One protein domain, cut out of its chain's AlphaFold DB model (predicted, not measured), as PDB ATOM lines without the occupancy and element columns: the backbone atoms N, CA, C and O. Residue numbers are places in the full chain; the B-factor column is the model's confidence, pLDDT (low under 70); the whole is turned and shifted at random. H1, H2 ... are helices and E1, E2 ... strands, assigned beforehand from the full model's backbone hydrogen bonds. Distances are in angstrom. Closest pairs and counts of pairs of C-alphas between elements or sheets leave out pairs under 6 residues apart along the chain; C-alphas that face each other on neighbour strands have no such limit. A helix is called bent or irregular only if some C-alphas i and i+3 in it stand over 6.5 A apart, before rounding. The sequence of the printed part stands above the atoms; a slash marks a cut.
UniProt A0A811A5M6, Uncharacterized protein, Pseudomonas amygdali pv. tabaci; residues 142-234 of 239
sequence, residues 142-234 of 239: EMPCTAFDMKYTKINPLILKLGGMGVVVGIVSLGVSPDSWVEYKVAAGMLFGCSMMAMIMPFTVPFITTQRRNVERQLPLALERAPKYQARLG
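AT A GLANCE: This is residues 142 to 234 of the 239 residues of an uncharacterized protein of Pseudomonas amygdali pv. tabaci (UniProt A0A811A5M6). Look for a long helical hairpin, H1 and H2 side by side, with a small sheet of E1 and E2 beyond the end of H2 and a tail whose residues 225 to 232 stick out. There are 93 residues printed, mostly helix, with named elements in the order E1, H1, H2, E2, H3. The whole is extended, a rod of 72 by 29 by 16 A; the radius of gyration of the C-alphas is 21.3 A.

HOW THE PARTS SIT: Start at E1, residues 142 to 145, antiparallel to E2, residues 208 to 211; N 143 and O 210 are within hydrogen-bond range at 2.9 A. H1, residues 157 to 176, touches H2, residues 182 to 204, closest at the C-alphas of Gly 170 and Phe 192, 4.5 A, in a hairpin at a shallow tilt of 29 degrees, opposite ways. H3, residues 227 to 234, touches no helix. Every O i to N i+4 pair is within hydrogen-bond range in H1 and H3, and 17 of 19 in H2.

IN THESE COORDINATES: Find C-alpha 142, where E1 begins, at (-12.005, 71.577, 130.992). H1 runs 28.6 A and H2 31.5 A; H2 is irregular, with C-alphas 199 and 202 7.1 A apart. H3 ends at C-alpha 234, (-40.600, 72.691, 125.847).

THE WHOLE: The farthest C-alphas, Ser 180 and Gly 234, are 72.1 A apart. The printed part has no cut; the links E1 to H1 and E2 to H3 are long. Look for pLDDT under 70 at residues 218 and 233 to 234.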
ATOM      1  N   GLU A 142     -12.952  71.334 129.916       90.75
ATOM      2  CA  GLU A 142     -12.005  71.577 130.992       90.75
ATOM      3  C   GLU A 142     -12.747  71.988 132.262       90.75
ATOM      4  O   GLU A 142     -13.698  72.774 132.235       90.75
ATOM      5  N   MET A 143     -12.317  71.440 133.393       86.69
ATOM      6  CA  MET A 143     -12.807  71.834 134.702       86.69
ATOM      7  C   MET A 143     -11.648  71.921 135.698       86.69
ATOM      8  O   MET A 143     -10.712  71.115 135.628       86.69
ATOM      9  N   PRO A 144     -11.702  72.877 136.637       88.25
ATOM     10  CA  PRO A 144     -10.789  72.884 137.763       88.25
ATOM     11  C   PRO A 144     -11.131  71.703 138.686       88.25
ATOM     12  O   PRO A 144     -12.298  71.473 139.012       88.25
ATOM     13  N   CYS A 145     -10.124  70.936 139.093       87.69
ATOM     14  CA  CYS A 145     -10.264  69.821 140.020       87.69
ATOM     15  C   CYS A 145      -9.134  69.813 141.051       87.69
ATOM     16  O   CYS A 145      -8.071  70.417 140.857       87.69
ATOM     17  N   THR A 146      -9.371  69.128 142.168       87.75
ATOM     18  CA  THR A 146      -8.315  68.863 143.146       87.75
ATOM     19  C   THR A 146      -7.379  67.773 142.615       87.75
ATOM     20  O   THR A 146      -7.741  67.005 141.718       87.75
ATOM     21  N   ALA A 147      -6.164  67.687 143.157       85.81
ATOM     22  CA  ALA A 147      -5.228  66.623 142.790       85.81
ATOM     23  C   ALA A 147      -5.732  65.234 143.215       85.81
ATOM     24  O   ALA A 147      -5.382  64.232 142.595       85.81
ATOM     25  N   PHE A 148      -6.557  65.182 144.260       84.44
ATOM     26  CA  PHE A 148      -7.191  63.957 144.727       84.44
ATOM     27  C   PHE A 148      -8.294  63.461 143.783       84.44
ATOM     28  O   PHE A 148      -8.428  62.260 143.594       84.44
ATOM     29  N   ASP A 149      -9.041  64.367 143.148       86.31
ATOM     30  CA  ASP A 149     -10.145  64.000 142.251       86.31
ATOM     31  C   ASP A 149      -9.679  63.422 140.904       86.31
ATOM     32  O   ASP A 149     -10.499  62.969 140.104       86.31
ATOM     33  N   MET A 150      -8.384  63.475 140.599       85.81
ATOM     34  CA  MET A 150      -7.845  62.999 139.333       85.81
ATOM     35  C   MET A 150      -7.784  61.466 139.271       85.81
ATOM     36  O   MET A 150      -7.434  60.759 140.214       85.81
ATOM     37  N   LYS A 151      -8.103  60.923 138.099       84.62
ATOM     38  CA  LYS A 151      -8.082  59.487 137.842       84.62
ATOM     39  C   LYS A 151      -6.641  58.991 137.727       84.62
ATOM     40  O   LYS A 151      -5.842  59.557 136.988       84.62
ATOM     41  N   TYR A 152      -6.344  57.874 138.390       81.12
ATOM     42  CA  TYR A 152      -5.040  57.191 138.345       81.12
ATOM     43  C   TYR A 152      -3.842  58.016 138.842       81.12
ATOM     44  O   TYR A 152      -2.697  57.590 138.685       81.12
ATOM     45  N   THR A 153      -4.072  59.156 139.484       81.25
ATOM     46  CA  THR A 153      -3.018  59.945 140.119       81.25
ATOM     47  C   THR A 153      -2.865  59.532 141.571       81.25
ATOM     48  O   THR A 153      -3.798  59.607 142.365       81.25
ATOM     49  N   LYS A 154      -1.659  59.105 141.937       80.44
ATOM     50  CA  LYS A 154      -1.291  58.874 143.333       80.44
ATOM     51  C   LYS A 154      -0.470  60.057 143.812       80.44
ATOM     52  O   LYS A 154       0.574  60.359 143.239       80.44
ATOM     53  N   ILE A 155      -0.927  60.705 144.877       82.19
ATOM     54  CA  ILE A 155      -0.135  61.724 145.565       82.19
ATOM     55  C   ILE A 155       1.044  61.014 146.238       82.19
ATOM     56  O   ILE A 155       0.861  60.001 146.918       82.19
ATOM     57  N   ASN A 156       2.262  61.523 146.041       86.56
ATOM     58  CA  ASN A 156       3.448  60.941 146.661       86.56
ATOM     59  C   ASN A 156       3.322  61.028 148.198       86.56
ATOM     60  O   ASN A 156       3.238  62.139 148.733       86.56
ATOM     61  N   PRO A 157       3.355  59.896 148.929       85.88
ATOM     62  CA  PRO A 157       3.198  59.899 150.381       85.88
ATOM     63  C   PRO A 157       4.307  60.677 151.099       85.88
ATOM     64  O   PRO A 157       4.099  61.118 152.226       85.88
ATOM     65  N   LEU A 158       5.473  60.875 150.472       87.12
ATOM     66  CA  LEU A 158       6.555  61.682 151.035       87.12
ATOM     67  C   LEU A 158       6.128  63.141 151.246       87.12
ATOM     68  O   LEU A 158       6.437  63.709 152.287       87.12
ATOM     69  N   ILE A 159       5.379  63.724 150.306       85.69
ATOM     70  CA  ILE A 159       4.923  65.121 150.390       85.69
ATOM     71  C   ILE A 159       3.975  65.289 151.583       85.69
ATOM     72  O   ILE A 159       4.125  66.214 152.377       85.69
ATOM     73  N   LEU A 160       3.058  64.334 151.765       85.62
ATOM     74  CA  LEU A 160       2.128  64.318 152.897       85.62
ATOM     75  C   LEU A 160       2.852  64.123 154.235       85.62
ATOM     76  O   LEU A 160       2.517  64.785 155.216       85.62
ATOM     77  N   LYS A 161       3.869  63.252 154.278       90.00
ATOM     78  CA  LYS A 161       4.694  63.028 155.476       90.00
ATOM     79  C   LYS A 161       5.511  64.264 155.852       90.00
ATOM     80  O   LYS A 161       5.545  64.616 157.026       90.00
ATOM     81  N   LEU A 162       6.138  64.929 154.879       89.62
ATOM     82  CA  LEU A 162       6.911  66.153 155.109       89.62
ATOM     83  C   LEU A 162       6.014  67.296 155.599       89.62
ATOM     84  O   LEU A 162       6.360  67.951 156.580       89.62
ATOM     85  N   GLY A 163       4.842  67.482 154.981       89.00
ATOM     86  CA  GLY A 163       3.845  68.450 155.442       89.00
ATOM     87  C   GLY A 163       3.381  68.159 156.872       89.00
ATOM     88  O   GLY A 163       3.449  69.035 157.731       89.00
ATOM     89  N   GLY A 164       3.004  66.910 157.166       91.12
ATOM     90  CA  GLY A 164       2.593  66.496 158.512       91.12
ATOM     91  C   GLY A 164       3.689  66.682 159.566       91.12
ATOM     92  O   GLY A 164       3.414  67.153 160.666       91.12
ATOM     93  N   MET A 165       4.945  66.384 159.225       92.94
ATOM     94  CA  MET A 165       6.088  66.625 160.106       92.94
ATOM     95  C   MET A 165       6.270  68.120 160.400       92.94
ATOM     96  O   MET A 165       6.450  68.488 161.557       92.94
ATOM     97  N   GLY A 166       6.164  68.985 159.386       91.75
ATOM     98  CA  GLY A 166       6.233  70.438 159.569       91.75
ATOM     99  C   GLY A 166       5.119  70.979 160.469       91.75
ATOM    100  O   GLY A 166       5.375  71.812 161.335       91.75
ATOM    101  N   VAL A 167       3.899  70.444 160.346       93.38
ATOM    102  CA  VAL A 167       2.768  70.776 161.231       93.38
ATOM    103  C   VAL A 167       3.077  70.405 162.684       93.38
ATOM    104  O   VAL A 167       2.914  71.238 163.575       93.38
ATOM    105  N   VAL A 168       3.566  69.185 162.934       94.12
ATOM    106  CA  VAL A 168       3.915  68.722 164.289       94.12
ATOM    107  C   VAL A 168       5.028  69.576 164.895       94.12
ATOM    108  O   VAL A 168       4.894  70.028 166.031       94.12
ATOM    109  N   VAL A 169       6.094  69.849 164.135       94.25
ATOM    110  CA  VAL A 169       7.202  70.705 164.588       94.25
ATOM    111  C   VAL A 169       6.698  72.109 164.920       94.25
ATOM    112  O   VAL A 169       7.012  72.621 165.990       94.25
ATOM    113  N   GLY A 170       5.859  72.702 164.066       91.50
ATOM    114  CA  GLY A 170       5.273  74.022 164.307       91.50
ATOM    115  C   GLY A 170       4.438  74.091 165.591       91.50
ATOM    116  O   GLY A 170       4.622  75.013 166.386       91.50
ATOM    117  N   ILE A 171       3.575  73.098 165.846       92.50
ATOM    118  CA  ILE A 171       2.762  73.028 167.077       92.50
ATOM    119  C   ILE A 171       3.656  72.907 168.317       92.50
ATOM    120  O   ILE A 171       3.466  73.640 169.289       92.50
ATOM    121  N   VAL A 172       4.633  71.997 168.294       93.69
ATOM    122  CA  VAL A 172       5.527  71.763 169.439       93.69
ATOM    123  C   VAL A 172       6.366  73.007 169.735       93.69
ATOM    124  O   VAL A 172       6.456  73.423 170.890       93.69
ATOM    125  N   SER A 173       6.913  73.655 168.703       88.69
ATOM    126  CA  SER A 173       7.659  74.910 168.839       88.69
ATOM    127  C   SER A 173       6.825  76.030 169.461       88.69
ATOM    128  O   SER A 173       7.342  76.787 170.281       88.69
ATOM    129  N   LEU A 174       5.536  76.131 169.128       90.06
ATOM    130  CA  LEU A 174       4.632  77.117 169.732       90.06
ATOM    131  C   LEU A 174       4.279  76.790 171.191       90.06
ATOM    132  O   LEU A 174       4.156  77.710 171.994       90.06
ATOM    133  N   GLY A 175       4.140  75.509 171.543       88.81
ATOM    134  CA  GLY A 175       3.781  75.081 172.901       88.81
ATOM    135  C   GLY A 175       4.931  75.119 173.914       88.81
ATOM    136  O   GLY A 175       4.685  75.314 175.101       88.81
ATOM    137  N   VAL A 176       6.178  74.937 173.464       91.38
ATOM    138  CA  VAL A 176       7.369  74.877 174.339       91.38
ATOM    139  C   VAL A 176       8.086  76.232 174.456       91.38
ATOM    140  O   VAL A 176       8.877  76.436 175.376       91.38
ATOM    141  N   SER A 177       7.837  77.178 173.544       87.00
ATOM    142  CA  SER A 177       8.592  78.437 173.490       87.00
ATOM    143  C   SER A 177       8.198  79.445 174.592       87.00
ATOM    144  O   SER A 177       7.009  79.736 174.764       87.00
ATOM    145  N   PRO A 178       9.180  80.049 175.302       88.19
ATOM    146  CA  PRO A 178       8.928  81.089 176.302       88.19
ATOM    147  C   PRO A 178       8.232  82.324 175.717       88.19
ATOM    148  O   PRO A 178       8.468  82.698 174.567       88.19
ATOM    149  N   ASP A 179       7.423  83.017 176.522       83.38
ATOM    150  CA  ASP A 179       6.662  84.201 176.082       83.38
ATOM    151  C   ASP A 179       7.522  85.393 175.652       83.38
ATOM    152  O   ASP A 179       7.063  86.244 174.896       83.38
ATOM    153  N   SER A 180       8.790  85.425 176.055       86.75
ATOM    154  CA  SER A 180       9.744  86.456 175.648       86.75
ATOM    155  C   SER A 180      10.245  86.306 174.205       86.75
ATOM    156  O   SER A 180      10.837  87.242 173.671       86.75
ATOM    157  N   TRP A 181      10.031  85.159 173.548       89.56
ATOM    158  CA  TRP A 181      10.582  84.857 172.219       89.56
ATOM    159  C   TRP A 181       9.567  85.114 171.099       89.56
ATOM    160  O   TRP A 181       9.172  84.211 170.358       89.56
ATOM    161  N   VAL A 182       9.135  86.370 170.971       88.19
ATOM    162  CA  VAL A 182       8.061  86.773 170.047       88.19
ATOM    163  C   VAL A 182       8.409  86.472 168.582       88.19
ATOM    164  O   VAL A 182       7.604  85.870 167.876       88.19
ATOM    165  N   GLU A 183       9.618  86.809 168.127       90.06
ATOM    166  CA  GLU A 183      10.049  86.584 166.735       90.06
ATOM    167  C   GLU A 183      10.087  85.093 166.365       90.06
ATOM    168  O   GLU A 183       9.660  84.696 165.278       90.06
ATOM    169  N   TYR A 184      10.521  84.243 167.300       89.62
ATOM    170  CA  TYR A 184      10.528  82.793 167.116       89.62
ATOM    171  C   TYR A 184       9.109  82.229 167.000       89.62
ATOM    172  O   TYR A 184       8.843  81.409 166.122       89.62
ATOM    173  N   LYS A 185       8.174  82.693 167.844       88.00
ATOM    174  CA  LYS A 185       6.762  82.284 167.771       88.00
ATOM    175  C   LYS A 185       6.133  82.667 166.430       88.00
ATOM    176  O   LYS A 185       5.399  81.864 165.857       88.00
ATOM    177  N   VAL A 186       6.465  83.842 165.891       89.81
ATOM    178  CA  VAL A 186       6.012  84.267 164.555       89.81
ATOM    179  C   VAL A 186       6.548  83.326 163.471       89.81
ATOM    180  O   VAL A 186       5.770  82.833 162.653       89.81
ATOM    181  N   ALA A 187       7.845  83.009 163.492       90.75
ATOM    182  CA  ALA A 187       8.447  82.084 162.530       90.75
ATOM    183  C   ALA A 187       7.858  80.661 162.628       90.75
ATOM    184  O   ALA A 187       7.543  80.045 161.608       90.75
ATOM    185  N   ALA A 188       7.643  80.156 163.847       89.88
ATOM    186  CA  ALA A 188       7.010  78.859 164.088       89.88
ATOM    187  C   ALA A 188       5.557  78.823 163.582       89.88
ATOM    188  O   ALA A 188       5.141  77.840 162.966       89.88
ATOM    189  N   GLY A 189       4.804  79.912 163.766       91.31
ATOM    190  CA  GLY A 189       3.451  80.070 163.228       91.31
ATOM    191  C   GLY A 189       3.407  80.080 161.696       91.31
ATOM    192  O   GLY A 189       2.553  79.417 161.104       91.31
ATOM    193  N   MET A 190       4.352  80.760 161.036       93.19
ATOM    194  CA  MET A 190       4.475  80.736 159.570       93.19
ATOM    195  C   MET A 190       4.792  79.330 159.052       93.19
ATOM    196  O   MET A 190       4.166  78.869 158.099       93.19
ATOM    197  N   LEU A 191       5.723  78.623 159.702       91.38
ATOM    198  CA  LEU A 191       6.073  77.249 159.344       91.38
ATOM    199  C   LEU A 191       4.877  76.306 159.501       91.38
ATOM    200  O   LEU A 191       4.615  75.504 158.603       91.38
ATOM    201  N   PHE A 192       4.128  76.432 160.599       93.00
ATOM    202  CA  PHE A 192       2.894  75.683 160.815       93.00
ATOM    203  C   PHE A 192       1.878  75.948 159.696       93.00
ATOM    204  O   PHE A 192       1.398  75.003 159.070       93.00
ATOM    205  N   GLY A 193       1.607  77.222 159.388       92.50
ATOM    206  CA  GLY A 193       0.650  77.621 158.355       92.50
ATOM    207  C   GLY A 193       1.023  77.109 156.962       92.50
ATOM    208  O   GLY A 193       0.201  76.480 156.295       92.50
ATOM    209  N   CYS A 194       2.275  77.301 156.539       91.25
ATOM    210  CA  CYS A 194       2.776  76.809 155.252       91.25
ATOM    211  C   CYS A 194       2.735  75.277 155.164       91.25
ATOM    212  O   CYS A 194       2.327  74.730 154.139       91.25
ATOM    213  N   SER A 195       3.115  74.578 156.238       92.19
ATOM    214  CA  SER A 195       3.123  73.108 156.276       92.19
ATOM    215  C   SER A 195       1.707  72.533 156.242       92.19
ATOM    216  O   SER A 195       1.445  71.571 155.520       92.19
ATOM    217  N   MET A 196       0.775  73.157 156.966       90.94
ATOM    218  CA  MET A 196      -0.639  72.784 156.961       90.94
ATOM    219  C   MET A 196      -1.271  73.034 155.586       90.94
ATOM    220  O   MET A 196      -1.978  72.169 155.069       90.94
ATOM    221  N   MET A 197      -0.957  74.167 154.949       89.94
ATOM    222  CA  MET A 197      -1.415  74.478 153.593       89.94
ATOM    223  C   MET A 197      -0.898  73.451 152.579       89.94
ATOM    224  O   MET A 197      -1.688  72.895 151.821       89.94
ATOM    225  N   ALA A 198       0.399  73.129 152.602       87.31
ATOM    226  CA  ALA A 198       0.989  72.122 151.716       87.31
ATOM    227  C   ALA A 198       0.364  70.725 151.900       87.31
ATOM    228  O   ALA A 198       0.228  69.974 150.935       87.31
ATOM    229  N   MET A 199      -0.046  70.386 153.127       88.50
ATOM    230  CA  MET A 199      -0.695  69.112 153.440       88.50
ATOM    231  C   MET A 199      -2.144  69.039 152.936       88.50
ATOM    232  O   MET A 199      -2.565  67.993 152.447       88.50
ATOM    233  N   ILE A 200      -2.912  70.129 153.050       89.25
ATOM    234  CA  ILE A 200      -4.361  70.154 152.777       89.25
ATOM    235  C   ILE A 200      -4.682  70.548 151.320       89.25
ATOM    236  O   ILE A 200      -5.711  70.133 150.774       89.25
ATOM    237  N   MET A 201      -3.808  71.314 150.663       88.38
ATOM    238  CA  MET A 201      -4.013  71.847 149.308       88.38
ATOM    239  C   MET A 201      -4.367  70.780 148.252       88.38
ATOM    240  O   MET A 201      -5.330  71.014 147.519       88.38
ATOM    241  N   PRO A 202      -3.722  69.594 148.196       86.56
ATOM    242  CA  PRO A 202      -4.066  68.546 147.225       86.56
ATOM    243  C   PRO A 202      -5.515  68.041 147.294       86.56
ATOM    244  O   PRO A 202      -6.002  67.478 146.313       86.56
ATOM    245  N   PHE A 203      -6.190  68.234 148.432       86.00
ATOM    246  CA  PHE A 203      -7.524  67.695 148.716       86.00
ATOM    247  C   PHE A 203      -8.643  68.737 148.666       86.00
ATOM    248  O   PHE A 203      -9.808  68.371 148.571       86.00
ATOM    249  N   THR A 204      -8.315  70.025 148.788       86.06
ATOM    250  CA  THR A 204      -9.321  71.079 149.017       86.06
ATOM    251  C   THR A 204      -9.321  72.153 147.948       86.06
ATOM    252  O   THR A 204     -10.381  72.677 147.613       86.06
ATOM    253  N   VAL A 205      -8.154  72.487 147.399       85.88
ATOM    254  CA  VAL A 205      -8.032  73.579 146.438       85.88
ATOM    255  C   VAL A 205      -8.026  72.991 145.029       85.88
ATOM    256  O   VAL A 205      -7.166  72.164 144.717       85.88
ATOM    257  N   PRO A 206      -8.954  73.396 144.150       85.69
ATOM    258  CA  PRO A 206      -8.955  72.943 142.770       85.69
ATOM    259  C   PRO A 206      -7.963  73.779 141.949       85.69
ATOM    260  O   PRO A 206      -8.336  74.754 141.303       85.69
ATOM    261  N   PHE A 207      -6.678  73.426 142.018       85.75
ATOM    262  CA  PHE A 207      -5.599  74.143 141.323       85.75
ATOM    263  C   PHE A 207      -5.166  73.485 140.003       85.75
ATOM    264  O   PHE A 207      -4.328  74.044 139.298       85.75
ATOM    265  N   ILE A 208      -5.707  72.309 139.661       86.75
ATOM    266  CA  ILE A 208      -5.389  71.599 138.418       86.75
ATOM    267  C   ILE A 208      -6.555  71.756 137.447       86.75
ATOM    268  O   ILE A 208      -7.692  71.434 137.774       86.75
ATOM    269  N   THR A 209      -6.277  72.211 136.230       89.38
ATOM    270  CA  THR A 209      -7.246  72.217 135.128       89.38
ATOM    271  C   THR A 209      -7.062  70.960 134.289       89.38
ATOM    272  O   THR A 209      -5.986  70.720 133.742       89.38
ATOM    273  N   THR A 210      -8.102  70.137 134.185       89.94
ATOM    274  CA  THR A 210      -8.088  68.920 133.361       89.94
ATOM    275  C   THR A 210      -9.444  68.702 132.700       89.94
ATOM    276  O   THR A 210     -10.455  69.279 133.096       89.94
ATOM    277  N   GLN A 211      -9.481  67.834 131.694       89.12
ATOM    278  CA  GLN A 211     -10.728  67.404 131.071       89.12
ATOM    279  C   GLN A 211     -11.556  66.552 132.038       89.12
ATOM    280  O   GLN A 211     -11.008  65.678 132.719       89.12
ATOM    281  N   ARG A 212     -12.885  66.727 132.041       89.81
ATOM    282  CA  ARG A 212     -13.786  66.014 132.973       89.81
ATOM    283  C   ARG A 212     -13.650  64.493 132.920       89.81
ATOM    284  O   ARG A 212     -13.814  63.825 133.936       89.81
ATOM    285  N   ARG A 213     -13.332  63.920 131.754       87.69
ATOM    286  CA  ARG A 213     -13.110  62.467 131.597       87.69
ATOM    287  C   ARG A 213     -11.968  61.904 132.452       87.69
ATOM    288  O   ARG A 213     -11.952  60.702 132.710       87.69
ATOM    289  N   ASN A 214     -11.025  62.751 132.862       87.19
ATOM    290  CA  ASN A 214      -9.860  62.376 133.666       87.19
ATOM    291  C   ASN A 214     -10.120  62.492 135.173       87.19
ATOM    292  O   ASN A 214      -9.192  62.323 135.955       87.19
ATOM    293  N   VAL A 215     -11.348  62.791 135.584       87.06
ATOM    294  CA  VAL A 215     -11.752  62.894 136.987       87.06
ATOM    295  C   VAL A 215     -12.256  61.524 137.442       87.06
ATOM    296  O   VAL A 215     -13.019  60.872 136.725       87.06
ATOM    297  N   GLU A 216     -11.815  61.057 138.610       80.12
ATOM    298  CA  GLU A 216     -12.179  59.750 139.168       80.12
ATOM    299  C   GLU A 216     -13.694  59.641 139.365       80.12
ATOM    300  O   GLU A 216     -14.331  58.682 138.917       80.12
ATOM    301  N   ARG A 217     -14.298  60.681 139.948       78.38
ATOM    302  CA  ARG A 217     -15.749  60.804 140.029       78.38
ATOM    303  C   ARG A 217     -16.294  61.266 138.681       78.38
ATOM    304  O   ARG A 217     -16.416  62.462 138.427       78.38
ATOM    305  N   GLN A 218     -16.657  60.311 137.826       69.44
ATOM    306  CA  GLN A 218     -17.329  60.614 136.563       69.44
ATOM    307  C   GLN A 218     -18.631  61.372 136.831       69.44
ATOM    308  O   GLN A 218     -19.618  60.804 137.304       69.44
ATOM    309  N   LEU A 219     -18.628  62.668 136.527       73.00
ATOM    310  CA  LEU A 219     -19.818  63.492 136.652       73.00
ATOM    311  C   LEU A 219     -20.783  63.123 135.516       73.00
ATOM    312  O   LEU A 219     -20.390  63.170 134.344       73.00
ATOM    313  N   PRO A 220     -22.033  62.738 135.827       79.25
ATOM    314  CA  PRO A 220     -23.036  62.526 134.797       79.25
ATOM    315  C   PRO A 220     -23.296  63.835 134.046       79.25
ATOM    316  O   PRO A 220     -23.015  64.925 134.552       79.25
ATOM    317  N   LEU A 221     -23.855  63.721 132.838       87.31
ATOM    318  CA  LEU A 221     -24.297  64.884 132.073       87.31
ATOM    319  C   LEU A 221     -25.253  65.718 132.938       87.31
ATOM    320  O   LEU A 221     -26.215  65.177 133.492       87.31
ATOM    321  N   ALA A 222     -24.975  67.017 133.060       87.94
ATOM    322  CA  ALA A 222     -25.841  67.932 133.791       87.94
ATOM    323  C   ALA A 222     -27.258  67.894 133.197       87.94
ATOM    324  O   ALA A 222     -27.421  67.957 131.978       87.94
ATOM    325  N   LEU A 223     -28.280  67.793 134.052       87.00
ATOM    326  CA  LEU A 223     -29.667  67.595 133.619       87.00
ATOM    327  C   LEU A 223     -30.137  68.692 132.653       87.00
ATOM    328  O   LEU A 223     -30.772  68.395 131.647       87.00
ATOM    329  N   GLU A 224     -29.758  69.939 132.920       87.31
ATOM    330  CA  GLU A 224     -30.088  71.108 132.096       87.31
ATOM    331  C   GLU A 224     -29.496  71.044 130.685       87.31
ATOM    332  O   GLU A 224     -30.062  71.607 129.753       87.31
ATOM    333  N   ARG A 225     -28.380  70.330 130.513       86.56
ATOM    334  CA  ARG A 225     -27.707  70.137 129.223       86.56
ATOM    335  C   ARG A 225     -28.171  68.877 128.495       86.56
ATOM    336  O   ARG A 225     -27.717  68.617 127.388       86.56
ATOM    337  N   ALA A 226     -29.046  68.075 129.102       89.06
ATOM    338  CA  ALA A 226     -29.539  66.855 128.486       89.06
ATOM    339  C   ALA A 226     -30.615  67.179 127.427       89.06
ATOM    340  O   ALA A 226     -31.685  67.684 127.788       89.06
ATOM    341  N   PRO A 227     -30.408  66.829 126.140       89.56
ATOM    342  CA  PRO A 227     -31.357  67.149 125.066       89.56
ATOM    343  C   PRO A 227     -32.772  66.608 125.316       89.56
ATOM    344  O   PRO A 227     -33.769  67.268 125.023       89.56
ATOM    345  N   LYS A 228     -32.879  65.416 125.915       87.31
ATOM    346  CA  LYS A 228     -34.165  64.806 126.304       87.31
ATOM    347  C   LYS A 228     -34.918  65.626 127.345       87.31
ATOM    348  O   LYS A 228     -36.144  65.716 127.298       87.31
ATOM    349  N   TYR A 229     -34.191  66.199 128.303       84.38
ATOM    350  CA  TYR A 229     -34.781  66.997 129.369       84.38
ATOM    351  C   TYR A 229     -35.306  68.332 128.829       84.38
ATOM    352  O   TYR A 229     -36.452  68.691 129.103       84.38
ATOM    353  N   GLN A 230     -34.518  69.005 127.983       83.56
ATOM    354  CA  GLN A 230     -34.922  70.249 127.322       83.56
ATOM    355  C   GLN A 230     -36.161  70.054 126.434       83.56
ATOM    356  O   GLN A 230     -37.118  70.823 126.530       83.56
ATOM    357  N   ALA A 231     -36.200  68.975 125.643       80.19
ATOM    358  CA  ALA A 231     -37.352  68.648 124.800       80.19
ATOM    359  C   ALA A 231     -38.646  68.446 125.615       80.19
ATOM    360  O   ALA A 231     -39.726  68.870 125.201       80.19
ATOM    361  N   ARG A 232     -38.545  67.836 126.803       75.75
ATOM    362  CA  ARG A 232     -39.695  67.627 127.694       75.75
ATOM    363  C   ARG A 232     -40.194  68.923 128.331       75.75
ATOM    364  O   ARG A 232     -41.404  69.086 128.479       75.75
ATOM    365  N   LEU A 233     -39.288  69.820 128.723       69.88
ATOM    366  CA  LEU A 233     -39.658  71.140 129.242       69.88
ATOM    367  C   LEU A 233     -40.425  71.936 128.186       69.88
ATOM    368  O   LEU A 233     -41.520  72.405 128.483       69.88
ATOM    369  N   GLY A 234     -39.927  71.988 126.946       66.62
ATOM    370  CA  GLY A 234     -40.600  72.691 125.847       66.62
ATOM    371  C   GLY A 234     -42.050  72.242 125.633       66.62
ATOM    372  O   GLY A 234     -42.934  73.073 125.466       66.62
TER     373      GLY A 234